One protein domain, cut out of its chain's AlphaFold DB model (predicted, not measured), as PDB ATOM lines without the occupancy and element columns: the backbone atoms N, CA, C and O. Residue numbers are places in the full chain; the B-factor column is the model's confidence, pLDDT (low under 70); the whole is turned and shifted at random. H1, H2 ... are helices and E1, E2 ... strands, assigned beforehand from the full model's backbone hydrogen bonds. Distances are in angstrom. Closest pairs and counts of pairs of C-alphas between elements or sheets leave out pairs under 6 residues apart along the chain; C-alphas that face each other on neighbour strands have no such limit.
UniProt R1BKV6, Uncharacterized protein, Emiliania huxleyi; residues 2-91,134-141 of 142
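What this domain is: This is residues 2 to 91 and 134 to 141 of the 142 residues of an uncharacterized protein of Emiliania huxleyi (UniProt R1BKV6). A single sheet of four strands has two helices over one of its faces, both running along the strands, and no named helix over the other. H1 covers the edge strand E1, while H2 covers E2 and E3; the links around Ser 16 and Thr 85 reach out to opposite ends of the longest axis. The printed part has 98 residues, with two named helices and four named strands in the order H1 E1 E2 H2 E3 E4; under half of the residues are in these elements, and the class is mixed, helices and strands. The mixed sheet runs E1 E2 E3 E4, with E4 alone antiparallel to its neighbour. The whole is compact, with a radius of gyration of the C-alphas of 12.7 A, yet elongated, spanning 38 by 25 by 23 A.

How they stand to each other: H1, residues 2 to 12, is on the sheet over E1, residues 22 to 25, at a height over the sheet of 7.4 A. Their closest C-alphas, those of Gly 3 and Leu 24, are 4.8 A apart. E1 is parallel to E2, residues 39 to 44, at 6 degrees, with N 24 and O 40 at 2.8 A, within hydrogen-bond range. H2, residues 52 to 59, is on the same face as H1, over E2 and also over E3, residues 68 to 73, at a height of 8.4 A. The closest C-alphas of E2 and H2 are those of Thr 43 and Pro 52, 5.7 A apart. H1 and H2 are only just apart, their closest C-alphas at 8.0 A. E2, H2 and E3 form a strand-helix-strand unit, two parallel neighbour strands with a helix between, and its crossover is right-handed. E2 and E3 stand at 12 degrees, with N 71 and O 41 at 2.8 A. E4, residues 134 to 140, is antiparallel to E3 at 176 degrees, with N 72 and O 136 at 2.8 A. In H1 and H2 every O i to N i+4 pair is within hydrogen-bond range.

Where its parts are: H1 begins at C-alpha 2 (4.840, -41.793, -48.671) and is 15.5 A long. E1 measures 9.9 A, E2 17.1 A, H2 10.7 A and E3 16.5 A. E2 begins at C-alpha 39 (-0.232, -48.013, -36.479). E4, 16.6 A long, ends at C-alpha 140 (-6.797, -54.246, -32.297).

The domain as a whole: The C-alphas of Ser 16 and Thr 85, the two farthest apart, are 38.1 A apart. Residues 92 to 133 are not printed, and C-alphas 91 and 134 are 11.9 A apart across this cut. The link from E1 to E2, residues 26 to 38, is long. The mean pLDDT of the printed part is 96.1, and no printed residue is under 70.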
ATOM      1  N   GLY A   2       4.641 -42.243 -50.065       93.81
ATOM      2  CA  GLY A   2       4.840 -41.793 -48.671       93.81
ATOM      3  C   GLY A   2       4.482 -42.841 -47.602       93.81
ATOM      4  O   GLY A   2       5.247 -43.045 -46.666       93.81
ATOM      5  N   GLY A   3       3.395 -43.601 -47.797       95.94
ATOM      6  CA  GLY A   3       3.008 -44.680 -46.879       95.94
ATOM      7  C   GLY A   3       4.050 -45.801 -46.725       95.94
ATOM      8  O   GLY A   3       4.211 -46.326 -45.626       95.94
ATOM      9  N   GLN A   4       4.825 -46.124 -47.770       96.50
ATOM     10  CA  GLN A   4       5.942 -47.072 -47.654       96.50
ATOM     11  C   GLN A   4       7.063 -46.510 -46.786       96.50
ATOM     12  O   GLN A   4       7.579 -47.214 -45.920       96.50
ATOM     13  N   ALA A   5       7.441 -45.248 -46.991       97.25
ATOM     14  CA  ALA A   5       8.466 -44.616 -46.167       97.25
ATOM     15  C   ALA A   5       8.051 -44.603 -44.685       97.25
ATOM     16  O   ALA A   5       8.875 -44.902 -43.818       97.25
ATOM     17  N   THR A   6       6.764 -44.368 -44.404       98.00
ATOM     18  CA  THR A   6       6.197 -44.499 -43.056       98.00
ATOM     19  C   THR A   6       6.318 -45.927 -42.523       98.00
ATOM     20  O   THR A   6       6.811 -46.107 -41.411       98.00
ATOM     21  N   ALA A   7       5.934 -46.946 -43.306       97.81
ATOM     22  CA  ALA A   7       6.033 -48.353 -42.902       97.81
ATOM     23  C   ALA A   7       7.465 -48.743 -42.510       97.81
ATOM     24  O   ALA A   7       7.698 -49.319 -41.447       97.81
ATOM     25  N   PHE A   8       8.440 -48.391 -43.349       97.75
ATOM     26  CA  PHE A   8       9.844 -48.718 -43.108       97.75
ATOM     27  C   PHE A   8      10.415 -47.943 -41.921       97.75
ATOM     28  O   PHE A   8      11.074 -48.550 -41.077       97.75
ATOM     29  N   SER A   9      10.109 -46.649 -41.803       97.75
ATOM     30  CA  SER A   9      10.528 -45.835 -40.655       97.75
ATOM     31  C   SER A   9       9.979 -46.397 -39.342       97.75
ATOM     32  O   SER A   9      10.726 -46.596 -38.386       97.75
ATOM     33  N   ALA A  10       8.690 -46.738 -39.310       97.75
ATOM     34  CA  ALA A  10       8.024 -47.301 -38.138       97.75
ATOM     35  C   ALA A  10       8.495 -48.724 -37.784       97.75
ATOM     36  O   ALA A  10       8.423 -49.130 -36.622       97.75
ATOM     37  N   ALA A  11       8.964 -49.499 -38.763       97.69
ATOM     38  CA  ALA A  11       9.466 -50.851 -38.541       97.69
ATOM     39  C   ALA A  11      10.953 -50.903 -38.156       97.69
ATOM     40  O   ALA A  11      11.347 -51.766 -37.373       97.69
ATOM     41  N   ARG A  12      11.784 -50.018 -38.724       97.00
ATOM     42  CA  ARG A  12      13.255 -50.109 -38.643       97.00
ATOM     43  C   ARG A  12      13.906 -48.988 -37.842       97.00
ATOM     44  O   ARG A  12      14.992 -49.190 -37.313       97.00
ATOM     45  N   ASN A  13      13.261 -47.829 -37.747       96.19
ATOM     46  CA  ASN A  13      13.859 -46.614 -37.196       96.19
ATOM     47  C   ASN A  13      13.055 -46.021 -36.030       96.19
ATOM     48  O   ASN A  13      13.327 -44.899 -35.598       96.19
ATOM     49  N   SER A  14      12.061 -46.747 -35.508       94.50
ATOM     50  CA  SER A  14      11.193 -46.219 -34.457       94.50
ATOM     51  C   SER A  14      11.955 -45.863 -33.186       94.50
ATOM     52  O   SER A  14      11.736 -44.790 -32.632       94.50
ATOM     53  N   SER A  15      12.913 -46.696 -32.773       93.12
ATOM     54  CA  SER A  15      13.776 -46.421 -31.621       93.12
ATOM     55  C   SER A  15      14.757 -45.274 -31.879       93.12
ATOM     56  O   SER A  15      14.919 -44.411 -31.022       93.12
ATOM     57  N   SER A  16      15.381 -45.221 -33.060       95.94
ATOM     58  CA  SER A  16      16.396 -44.208 -33.385       95.94
ATOM     59  C   SER A  16      15.821 -42.805 -33.586       95.94
ATOM     60  O   SER A  16      16.539 -41.824 -33.413       95.94
ATOM     61  N   HIS A  17      14.543 -42.695 -33.962       95.00
ATOM     62  CA  HIS A  17      13.865 -41.414 -34.200       95.00
ATOM     63  C   HIS A  17      12.697 -41.149 -33.249       95.00
ATOM     64  O   HIS A  17      11.925 -40.222 -33.482       95.00
ATOM     65  N   ASN A  18      12.561 -41.945 -32.183       94.69
ATOM     66  CA  ASN A  18      11.476 -41.829 -31.206       94.69
ATOM     67  C   ASN A  18      10.079 -41.772 -31.862       94.69
ATOM     68  O   ASN A  18       9.205 -41.001 -31.459       94.69
ATOM     69  N   ILE A  19       9.872 -42.573 -32.910       97.31
ATOM     70  CA  ILE A  19       8.562 -42.706 -33.550       97.31
ATOM     71  C   ILE A  19       7.697 -43.524 -32.594       97.31
ATOM     72  O   ILE A  19       8.052 -44.650 -32.252       97.31
ATOM     73  N   SER A  20       6.568 -42.964 -32.170       97.25
ATOM     74  CA  SER A  20       5.651 -43.586 -31.203       97.25
ATOM     75  C   SER A  20       4.295 -43.967 -31.795       97.25
ATOM     76  O   SER A  20       3.514 -44.655 -31.143       97.25
ATOM     77  N   ALA A  21       4.012 -43.546 -33.028       98.25
ATOM     78  CA  ALA A  21       2.785 -43.847 -33.751       98.25
ATOM     79  C   ALA A  21       3.016 -43.724 -35.261       98.25
ATOM     80  O   ALA A  21       3.872 -42.951 -35.696       98.25
ATOM     81  N   ALA A  22       2.229 -44.439 -36.059       98.50
ATOM     82  CA  ALA A  22       2.248 -44.324 -37.513       98.50
ATOM     83  C   ALA A  22       0.832 -44.291 -38.100       98.50
ATOM     84  O   ALA A  22      -0.062 -44.992 -37.633       98.50
ATOM     85  N   VAL A  23       0.646 -43.509 -39.163       98.50
ATOM     86  CA  VAL A  23      -0.555 -43.554 -40.004       98.50
ATOM     87  C   VAL A  23      -0.110 -43.720 -41.450       98.50
ATOM     88  O   VAL A  23       0.735 -42.970 -41.941       98.50
ATOM     89  N   LEU A  24      -0.646 -44.735 -42.117       98.44
ATOM     90  CA  LEU A  24      -0.301 -45.108 -43.478       98.44
ATOM     91  C   LEU A  24      -1.520 -44.846 -44.354       98.44
ATOM     92  O   LEU A  24      -2.562 -45.459 -44.158       98.44
ATOM     93  N   LEU A  25      -1.382 -43.926 -45.302       97.56
ATOM     94  CA  LEU A  25      -2.453 -43.528 -46.211       97.56
ATOM     95  C   LEU A  25      -2.155 -44.124 -47.584       97.56
ATOM     96  O   LEU A  25      -1.154 -43.739 -48.194       97.56
ATOM     97  N   HIS A  26      -2.968 -45.092 -48.014       97.25
ATOM     98  CA  HIS A  26      -2.845 -45.808 -49.292       97.25
ATOM     99  C   HIS A  26      -1.387 -46.227 -49.606       97.25
ATOM    100  O   HIS A  26      -0.775 -45.765 -50.578       97.25
ATOM    101  N   PRO A  27      -0.744 -47.031 -48.729       97.69
ATOM    102  CA  PRO A  27       0.680 -47.333 -48.831       97.69
ATOM    103  C   PRO A  27       1.013 -48.196 -50.057       97.69
ATOM    104  O   PRO A  27       0.812 -49.404 -50.072       97.69
ATOM    105  N   PHE A  28       1.642 -47.578 -51.054       96.75
ATOM    106  CA  PHE A  28       2.276 -48.279 -52.173       96.75
ATOM    107  C   PHE A  28       3.534 -49.020 -51.705       96.75
ATOM    108  O   PHE A  28       4.557 -48.364 -51.498       96.75
ATOM    109  N   THR A  29       3.481 -50.343 -51.523       94.81
ATOM    110  CA  THR A  29       4.652 -51.141 -51.137       94.81
ATOM    111  C   THR A  29       4.593 -52.590 -51.616       94.81
ATOM    112  O   THR A  29       3.523 -53.166 -51.751       94.81
ATOM    113  N   HIS A  30       5.770 -53.192 -51.794       94.44
ATOM    114  CA  HIS A  30       5.959 -54.601 -52.171       94.44
ATOM    115  C   HIS A  30       6.703 -55.393 -51.084       94.44
ATOM    116  O   HIS A  30       7.197 -56.495 -51.309       94.44
ATOM    117  N   THR A  31       6.879 -54.799 -49.907       96.06
ATOM    118  CA  THR A  31       7.552 -55.419 -48.767       96.06
ATOM    119  C   THR A  31       6.798 -55.018 -47.518       96.06
ATOM    120  O   THR A  31       6.548 -53.837 -47.297       96.06
ATOM    121  N   TYR A  32       6.457 -56.002 -46.691       97.25
ATOM    122  CA  TYR A  32       5.517 -55.829 -45.587       97.25
ATOM    123  C   TYR A  32       6.233 -56.017 -44.244       97.25
ATOM    124  O   TYR A  32       6.101 -57.066 -43.612       97.25
ATOM    125  N   PRO A  33       7.088 -55.063 -43.821       97.62
ATOM    126  CA  PRO A  33       7.791 -55.195 -42.559       97.62
ATOM    127  C   PRO A  33       6.806 -55.112 -41.387       97.62
ATOM    128  O   PRO A  33       5.820 -54.382 -41.436       97.62
ATOM    129  N   ALA A  34       7.111 -55.810 -40.297       98.06
ATOM    130  CA  ALA A  34       6.362 -55.685 -39.055       98.06
ATOM    131  C   ALA A  34       6.627 -54.322 -38.397       98.06
ATOM    132  O   ALA A  34       7.729 -54.066 -37.903       98.06
ATOM    133  N   LEU A  35       5.617 -53.450 -38.375       98.19
ATOM    134  CA  LEU A  35       5.701 -52.157 -37.694       98.19
ATOM    135  C   LEU A  35       5.821 -52.362 -36.177       98.19
ATOM    136  O   LEU A  35       5.167 -53.234 -35.602       98.19
ATOM    137  N   ARG A  36       6.663 -51.546 -35.528       97.94
ATOM    138  CA  ARG A  36       7.043 -51.685 -34.108       97.94
ATOM    139  C   ARG A  36       6.413 -50.630 -33.195       97.94
ATOM    140  O   ARG A  36       6.890 -50.412 -32.088       97.94
ATOM    141  N   VAL A  37       5.374 -49.957 -33.671       98.31
ATOM    142  CA  VAL A  37       4.643 -48.892 -32.970       98.31
ATOM    143  C   VAL A  37       3.155 -49.041 -33.270       98.31
ATOM    144  O   VAL A  37       2.833 -49.645 -34.294       98.31
ATOM    145  N   PRO A  38       2.243 -48.473 -32.463       98.56
ATOM    146  CA  PRO A  38       0.837 -48.377 -32.826       98.56
ATOM    147  C   PRO A  38       0.642 -47.765 -34.213       98.56
ATOM    148  O   PRO A  38       1.085 -46.640 -34.470       98.56
ATOM    149  N   PHE A  39      -0.035 -48.480 -35.110       98.75
ATOM    150  CA  PHE A  39      -0.232 -48.013 -36.479       98.75
ATOM    151  C   PHE A  39      -1.660 -48.166 -36.997       98.75
ATOM    152  O   PHE A  39      -2.363 -49.112 -36.653       98.75
ATOM    153  N   LEU A  40      -2.062 -47.248 -37.871       98.69
ATOM    154  CA  LEU A  40      -3.349 -47.274 -38.562       98.69
ATOM    155  C   LEU A  40      -3.122 -47.197 -40.074       98.69
ATOM    156  O   LEU A  40      -2.408 -46.309 -40.542       98.69
ATOM    157  N   VAL A  41      -3.704 -48.129 -40.829       98.56
ATOM    158  CA  VAL A  41      -3.580 -48.209 -42.291       98.56
ATOM    159  C   VAL A  41      -4.926 -47.911 -42.944       98.56
ATOM    160  O   VAL A  41      -5.911 -48.579 -42.646       98.56
ATOM    161  N   PHE A  42      -4.950 -46.942 -43.855       98.38
ATOM    162  CA  PHE A  42      -6.100 -46.613 -44.696       98.38
ATOM    163  C   PHE A  42      -5.855 -47.059 -46.138       98.38
ATOM    164  O   PHE A  42      -4.767 -46.856 -46.682       98.38
ATOM    165  N   THR A  43      -6.878 -47.643 -46.751       98.12
ATOM    166  CA  THR A  43      -6.933 -48.032 -48.163       98.12
ATOM    167  C   THR A  43      -8.377 -47.959 -48.668       98.12
ATOM    168  O   THR A  43      -9.290 -47.641 -47.900       98.12
ATOM    169  N   GLY A  44      -8.602 -48.250 -49.947       97.31
ATOM    170  CA  GLY A  44      -9.914 -48.123 -50.568       97.31
ATOM    171  C   GLY A  44     -10.244 -49.219 -51.569       97.31
ATOM    172  O   GLY A  44      -9.375 -49.784 -52.219       97.31
ATOM    173  N   THR A  45     -11.526 -49.524 -51.744       97.75
ATOM    174  CA  THR A  45     -11.942 -50.586 -52.672       97.75
ATOM    175  C   THR A  45     -11.810 -50.193 -54.143       97.75
ATOM    176  O   THR A  45     -11.890 -51.067 -54.999       97.75
ATOM    177  N   ALA A  46     -11.681 -48.897 -54.443       96.19
ATOM    178  CA  ALA A  46     -11.440 -48.382 -55.790       96.19
ATOM    179  C   ALA A  46      -9.959 -48.035 -55.997       96.19
ATOM    180  O   ALA A  46      -9.629 -47.258 -56.888       96.19
ATOM    181  N   GLU A  47      -9.078 -48.576 -55.150       92.12
ATOM    182  CA  GLU A  47      -7.652 -48.336 -55.257       92.12
ATOM    183  C   GLU A  47      -7.004 -49.258 -56.302       92.12
ATOM    184  O   GLU A  47      -7.006 -50.482 -56.145       92.12
ATOM    185  N   ASP A  48      -6.432 -48.673 -57.352       94.44
ATOM    186  CA  ASP A  48      -5.766 -49.359 -58.462       94.44
ATOM    187  C   ASP A  48      -4.233 -49.228 -58.435       94.44
ATOM    188  O   ASP A  48      -3.531 -50.021 -59.066       94.44
ATOM    189  N   THR A  49      -3.701 -48.272 -57.671       96.12
ATOM    190  CA  THR A  49      -2.269 -47.955 -57.652       96.12
ATOM    191  C   THR A  49      -1.531 -48.741 -56.565       96.12
ATOM    192  O   THR A  49      -0.435 -49.256 -56.782       96.12
ATOM    193  N   ALA A  50      -2.138 -48.863 -55.391       97.00
ATOM    194  CA  ALA A  50      -1.700 -49.600 -54.214       97.00
ATOM    195  C   ALA A  50      -2.874 -50.454 -53.693       97.00
ATOM    196  O   ALA A  50      -3.564 -50.059 -52.746       97.00
ATOM    197  N   PRO A  51      -3.110 -51.630 -54.306       96.44
ATOM    198  CA  PRO A  51      -4.275 -52.458 -54.019       96.44
ATOM    199  C   PRO A  51      -4.460 -52.765 -52.520       96.44
ATOM    200  O   PRO A  51      -3.467 -53.005 -51.819       96.44
ATOM    201  N   PRO A  52      -5.705 -52.881 -52.012       97.62
ATOM    202  CA  PRO A  52      -5.989 -53.115 -50.588       97.62
ATOM    203  C   PRO A  52      -5.261 -54.303 -49.959       97.62
ATOM    204  O   PRO A  52      -4.921 -54.275 -48.774       97.62
ATOM    205  N   ALA A  53      -4.968 -55.335 -50.755       97.69
ATOM    206  CA  ALA A  53      -4.210 -56.502 -50.319       97.69
ATOM    207  C   ALA A  53      -2.827 -56.138 -49.744       97.69
ATOM    208  O   ALA A  53      -2.359 -56.796 -48.817       97.69
ATOM    209  N   TRP A  54      -2.187 -55.074 -50.237       98.00
ATOM    210  CA  TRP A  54      -0.884 -54.620 -49.737       98.00
ATOM    211  C   TRP A  54      -1.000 -53.990 -48.346       98.00
ATOM    212  O   TRP A  54      -0.184 -54.254 -47.461       98.00
ATOM    213  N   SER A  55      -2.066 -53.220 -48.120       98.25
ATOM    214  CA  SER A  55      -2.405 -52.672 -46.804       98.25
ATOM    215  C   SER A  55      -2.760 -53.777 -45.806       98.25
ATOM    216  O   SER A  55      -2.297 -53.742 -44.663       98.25
ATOM    217  N   LYS A  56      -3.509 -54.801 -46.243       98.31
ATOM    218  CA  LYS A  56      -3.799 -55.987 -45.419       98.31
ATOM    219  C   LYS A  56      -2.524 -56.745 -45.054       98.31
ATOM    220  O   LYS A  56      -2.345 -57.091 -43.891       98.31
ATOM    221  N   ALA A  57      -1.607 -56.932 -46.003       98.31
ATOM    222  CA  ALA A  57      -0.331 -57.598 -45.755       98.31
ATOM    223  C   ALA A  57       0.558 -56.836 -44.752       98.31
ATOM    224  O   ALA A  57       1.194 -57.464 -43.908       98.31
ATOM    225  N   LEU A  58       0.567 -55.493 -44.779       98.06
ATOM    226  CA  LEU A  58       1.209 -54.682 -43.729       98.06
ATOM    227  C   LEU A  58       0.550 -54.887 -42.360       98.06
ATOM    228  O   LEU A  58       1.244 -55.035 -41.354       98.06
ATOM    229  N   PHE A  59      -0.781 -54.887 -42.321       98.50
ATOM    230  CA  PHE A  59      -1.545 -55.060 -41.089       98.50
ATOM    231  C   PHE A  59      -1.345 -56.448 -40.452       98.50
ATOM    232  O   PHE A  59      -1.236 -56.557 -39.227       98.50
ATOM    233  N   ASP A  60      -1.253 -57.494 -41.273       98.25
ATOM    234  CA  ASP A  60      -1.077 -58.887 -40.842       98.25
ATOM    235  C   ASP A  60       0.387 -59.310 -40.669       98.25
ATOM    236  O   ASP A  60       0.642 -60.454 -40.282       98.25
ATOM    237  N   ALA A  61       1.349 -58.428 -40.957       98.31
ATOM    238  CA  ALA A  61       2.769 -58.765 -40.944       98.31
ATOM    239  C   ALA A  61       3.166 -59.487 -39.633       98.31
ATOM    240  O   ALA A  61       2.887 -58.981 -38.538       98.31
ATOM    241  N   PRO A  62       3.825 -60.663 -39.696       97.94
ATOM    242  CA  PRO A  62       4.175 -61.427 -38.502       97.94
ATOM    243  C   PRO A  62       5.010 -60.613 -37.507       97.94
ATOM    244  O   PRO A  62       6.072 -60.091 -37.839       97.94
ATOM    245  N   GLY A  63       4.534 -60.512 -36.264       97.00
ATOM    246  CA  GLY A  63       5.183 -59.711 -35.223       97.00
ATOM    247  C   GLY A  63       4.908 -58.204 -35.302       97.00
ATOM    248  O   GLY A  63       5.599 -57.436 -34.625       97.00
ATOM    249  N   ALA A  64       3.930 -57.773 -36.109       97.81
ATOM    250  CA  ALA A  64       3.418 -56.407 -36.091       97.81
ATOM    251  C   ALA A  64       2.870 -56.038 -34.706       97.81
ATOM    252  O   ALA A  64       2.334 -56.885 -33.981       97.81
ATOM    253  N   TRP A  65       2.988 -54.756 -34.360       98.12
ATOM    254  CA  TRP A  65       2.564 -54.221 -33.069       98.12
ATOM    255  C   TRP A  65       1.116 -54.624 -32.714       98.12
ATOM    256  O   TRP A  65       0.249 -54.609 -33.596       98.12
ATOM    257  N   PRO A  66       0.823 -55.002 -31.453       97.62
ATOM    258  CA  PRO A  66      -0.495 -55.517 -31.068       97.62
ATOM    259  C   PRO A  66      -1.612 -54.480 -31.220       97.62
ATOM    260  O   PRO A  66      -2.723 -54.832 -31.604       97.62
ATOM    261  N   VAL A  67      -1.307 -53.203 -30.978       98.38
ATOM    262  CA  VAL A  67      -2.244 -52.094 -31.187       98.38
ATOM    263  C   VAL A  67      -2.169 -51.630 -32.637       98.38
ATOM    264  O   VAL A  67      -1.186 -51.004 -33.035       98.38
ATOM    265  N   ARG A  68      -3.186 -51.930 -33.441       98.50
ATOM    266  CA  ARG A  68      -3.173 -51.586 -34.867       98.50
ATOM    267  C   ARG A  68      -4.560 -51.497 -35.474       98.50
ATOM    268  O   ARG A  68      -5.498 -52.078 -34.936       98.50
ATOM    269  N   GLY A  69      -4.670 -50.814 -36.608       98.50
ATOM    270  CA  GLY A  69      -5.912 -50.711 -37.360       98.50
ATOM    271  C   GLY A  69      -5.740 -50.832 -38.871       98.50
ATOM    272  O   GLY A  69      -4.714 -50.419 -39.415       98.50
ATOM    273  N   LEU A  70      -6.765 -51.360 -39.534       98.62
ATOM    274  CA  LEU A  70      -6.932 -51.360 -40.984       98.62
ATOM    275  C   LEU A  70      -8.325 -50.836 -41.329       98.62
ATOM    276  O   LEU A  70      -9.312 -51.299 -40.761       98.62
ATOM    277  N   VAL A  71      -8.393 -49.917 -42.289       98.44
ATOM    278  CA  VAL A  71      -9.634 -49.356 -42.828       98.44
ATOM    279  C   VAL A  71      -9.602 -49.495 -44.344       98.44
ATOM    280  O   VAL A  71      -8.747 -48.906 -45.002       98.44
ATOM    281  N   ASN A  72     -10.527 -50.279 -44.893       98.31
ATOM    282  CA  ASN A  72     -10.735 -50.453 -46.326       98.31
ATOM    283  C   ASN A  72     -12.060 -49.796 -46.720       98.31
ATOM    284  O   ASN A  72     -13.140 -50.369 -46.534       98.31
ATOM    285  N   LYS A  73     -11.993 -48.560 -47.212       97.69
ATOM    286  CA  LYS A  73     -13.176 -47.745 -47.476       97.69
ATOM    287  C   LYS A  73     -13.772 -48.009 -48.856       97.69
ATOM    288  O   LYS A  73     -13.068 -48.037 -49.863       97.69
ATOM    289  N   VAL A  74     -15.095 -48.141 -48.925       97.25
ATOM    290  CA  VAL A  74     -15.799 -48.345 -50.196       97.25
ATOM    291  C   VAL A  74     -15.662 -47.108 -51.081       97.25
ATOM    292  O   VAL A  74     -16.022 -46.005 -50.677       97.25
ATOM    293  N   GLY A  75     -15.178 -47.313 -52.305       95.88
ATOM    294  CA  GLY A  75     -15.077 -46.286 -53.344       95.88
ATOM    295  C   GLY A  75     -13.900 -45.320 -53.200       95.88
ATOM    296  O   GLY A  75     -13.738 -44.465 -54.061       95.88
ATOM    297  N   ALA A  76     -13.076 -45.442 -52.155       96.50
ATOM    298  CA  ALA A  76     -11.877 -44.620 -52.023       96.50
ATOM    299  C   ALA A  76     -10.806 -45.037 -53.050       96.50
ATOM    300  O   ALA A  76     -10.552 -46.230 -53.231       96.50
ATOM    301  N   THR A  77     -10.202 -44.042 -53.705       95.81
ATOM    302  CA  THR A  77      -9.126 -44.164 -54.707       95.81
ATOM    303  C   THR A  77      -7.764 -43.849 -54.077       95.81
ATOM    304  O   THR A  77      -7.713 -43.354 -52.945       95.81
ATOM    305  N   HIS A  78      -6.655 -44.031 -54.814       95.88
ATOM    306  CA  HIS A  78      -5.314 -43.612 -54.360       95.88
ATOM    307  C   HIS A  78      -5.251 -42.144 -53.920       95.88
ATOM    308  O   HIS A  78      -4.417 -41.750 -53.099       95.88
ATOM    309  N   HIS A  79      -6.101 -41.314 -54.527       94.62
ATOM    310  CA  HIS A  79      -6.083 -39.868 -54.390       94.62
ATOM    311  C   HIS A  79      -6.918 -39.367 -53.210       94.62
ATOM    312  O   HIS A  79      -6.838 -38.181 -52.902       94.62
ATOM    313  N   GLU A  80      -7.641 -40.238 -52.498       95.00
ATOM    314  CA  GLU A  80      -8.466 -39.855 -51.342       95.00
ATOM    315  C   GLU A  80      -7.732 -38.974 -50.302       95.00
ATOM    316  O   GLU A  80      -8.323 -38.010 -49.803       95.00
ATOM    317  N   PRO A  81      -6.456 -39.239 -49.946       92.06
ATOM    318  CA  PRO A  81      -5.742 -38.411 -48.972       92.06
ATOM    319  C   PRO A  81      -5.300 -37.044 -49.510       92.06
ATOM    320  O   PRO A  81      -4.793 -36.224 -48.744       92.06
ATOM    321  N   GLN A  82      -5.391 -36.830 -50.822       88.62
ATOM    322  CA  GLN A  82      -4.915 -35.634 -51.512       88.62
ATOM    323  C   GLN A  82      -6.035 -34.598 -51.638       88.62
ATOM    324  O   GLN A  82      -7.205 -34.887 -51.428       88.62
ATOM    325  N   SER A  83      -5.683 -33.368 -52.010       74.81
ATOM    326  CA  SER A  83      -6.665 -32.338 -52.358       74.81
ATOM    327  C   SER A  83      -7.362 -32.651 -53.684       74.81
ATOM    328  O   SER A  83      -6.707 -33.104 -54.620       74.81
ATOM    329  N   GLY A  84      -8.641 -32.302 -53.812       82.38
ATOM    330  CA  GLY A  84      -9.391 -32.441 -55.061       82.38
ATOM    331  C   GLY A  84     -10.799 -32.968 -54.826       82.38
ATOM    332  O   GLY A  84     -11.329 -32.862 -53.721       82.38
ATOM    333  N   THR A  85     -11.395 -33.537 -55.872       84.00
ATOM    334  CA  THR A  85     -12.741 -34.134 -55.834       84.00
ATOM    335  C   THR A  85     -12.827 -35.355 -54.929       84.00
ATOM    336  O   THR A  85     -13.876 -35.610 -54.347       84.00
ATOM    337  N   ASP A  86     -11.715 -36.071 -54.780       86.75
ATOM    338  CA  ASP A  86     -11.653 -37.343 -54.058       86.75
ATOM    339  C   ASP A  86     -11.308 -37.142 -52.574       86.75
ATOM    340  O   ASP A  86     -11.322 -38.097 -51.798       86.75
ATOM    341  N   TYR A  87     -11.006 -35.901 -52.168       90.38
ATOM    342  CA  TYR A  87     -10.530 -35.591 -50.825       90.38
ATOM    343  C   TYR A  87     -11.544 -35.982 -49.752       90.38
ATOM    344  O   TYR A  87     -12.682 -35.501 -49.731       90.38
ATOM    345  N   ASN A  88     -11.088 -36.775 -48.784       91.69
ATOM    346  CA  ASN A  88     -11.879 -37.135 -47.619       91.69
ATOM    347  C   ASN A  88     -11.398 -36.407 -46.345       91.69
ATOM    348  O   ASN A  88     -10.414 -36.822 -45.725       91.69
ATOM    349  N   PRO A  89     -12.125 -35.386 -45.855       93.25
ATOM    350  CA  PRO A  89     -11.755 -34.701 -44.617       93.25
ATOM    351  C   PRO A  89     -11.908 -35.578 -43.361       93.25
ATOM    352  O   PRO A  89     -11.301 -35.281 -42.329       93.25
ATOM    353  N   ARG A  90     -12.705 -36.656 -43.409       95.31
ATOM    354  CA  ARG A  90     -12.873 -37.576 -42.272       95.31
ATOM    355  C   ARG A  90     -11.634 -38.440 -42.056       95.31
ATOM    356  O   ARG A  90     -11.222 -38.601 -40.909       95.31
ATOM    357  N   LEU A  91     -10.969 -38.867 -43.127       95.81
ATOM    358  CA  LEU A  91      -9.691 -39.577 -43.047       95.81
ATOM    359  C   LEU A  91      -8.647 -38.734 -42.303       95.81
ATOM    360  O   LEU A  91      -7.966 -39.240 -41.412       95.81
ATOM    361  N   VAL A 134     -17.382 -48.526 -45.002       96.00
ATOM    362  CA  VAL A 134     -16.196 -49.391 -45.029       96.00
ATOM    363  C   VAL A 134     -16.582 -50.800 -45.474       96.00
ATOM    364  O   VAL A 134     -17.671 -51.271 -45.147       96.00
ATOM    365  N   LEU A 135     -15.722 -51.439 -46.268       96.81
ATOM    366  CA  LEU A 135     -15.844 -52.858 -46.606       96.81
ATOM    367  C   LEU A 135     -15.262 -53.704 -45.475       96.81
ATOM    368  O   LEU A 135     -15.941 -54.580 -44.954       96.81
ATOM    369  N   ASP A 136     -14.041 -53.362 -45.055       96.69
ATOM    370  CA  ASP A 136     -13.342 -53.998 -43.944       96.69
ATOM    371  C   ASP A 136     -12.851 -52.923 -42.976       96.69
ATOM    372  O   ASP A 136     -12.267 -51.917 -43.388       96.69
ATOM    373  N   CYS A 137     -13.066 -53.137 -41.682       97.62
ATOM    374  CA  CYS A 137     -12.508 -52.292 -40.637       97.62
ATOM    375  C   CYS A 137     -12.118 -53.162 -39.448       97.62
ATOM    376  O   CYS A 137     -12.975 -53.775 -38.812       97.62
ATOM    377  N   GLU A 138     -10.822 -53.240 -39.169       97.81
ATOM    378  CA  GLU A 138     -10.281 -54.062 -38.091       97.81
ATOM    379  C   GLU A 138      -9.462 -53.184 -37.153       97.81
ATOM    380  O   GLU A 138      -8.531 -52.507 -37.584       97.81
ATOM    381  N   LEU A 139      -9.793 -53.210 -35.862       98.06
ATOM    382  CA  LEU A 139      -9.077 -52.489 -34.816       98.06
ATOM    383  C   LEU A 139      -8.658 -53.467 -33.726       98.06
ATOM    384  O   LEU A 139      -9.484 -54.190 -33.172       98.06
ATOM    385  N   ARG A 140      -7.370 -53.456 -33.387       96.94
ATOM    386  CA  ARG A 140      -6.797 -54.246 -32.297       96.94
ATOM    387  C   ARG A 140      -6.328 -53.323 -31.185       96.94
ATOM    388  O   ARG A 140      -5.589 -52.366 -31.422       96.94
ATOM    389  N   ARG A 141      -6.764 -53.635 -29.968       86.56
ATOM    390  CA  ARG A 141      -6.338 -53.012 -28.713       86.56
ATOM    391  C   ARG A 141      -5.556 -54.110 -27.995       86.56
ATOM    392  O   ARG A 141      -6.123 -55.168 -27.756       86.56
TER     393      ARG A 141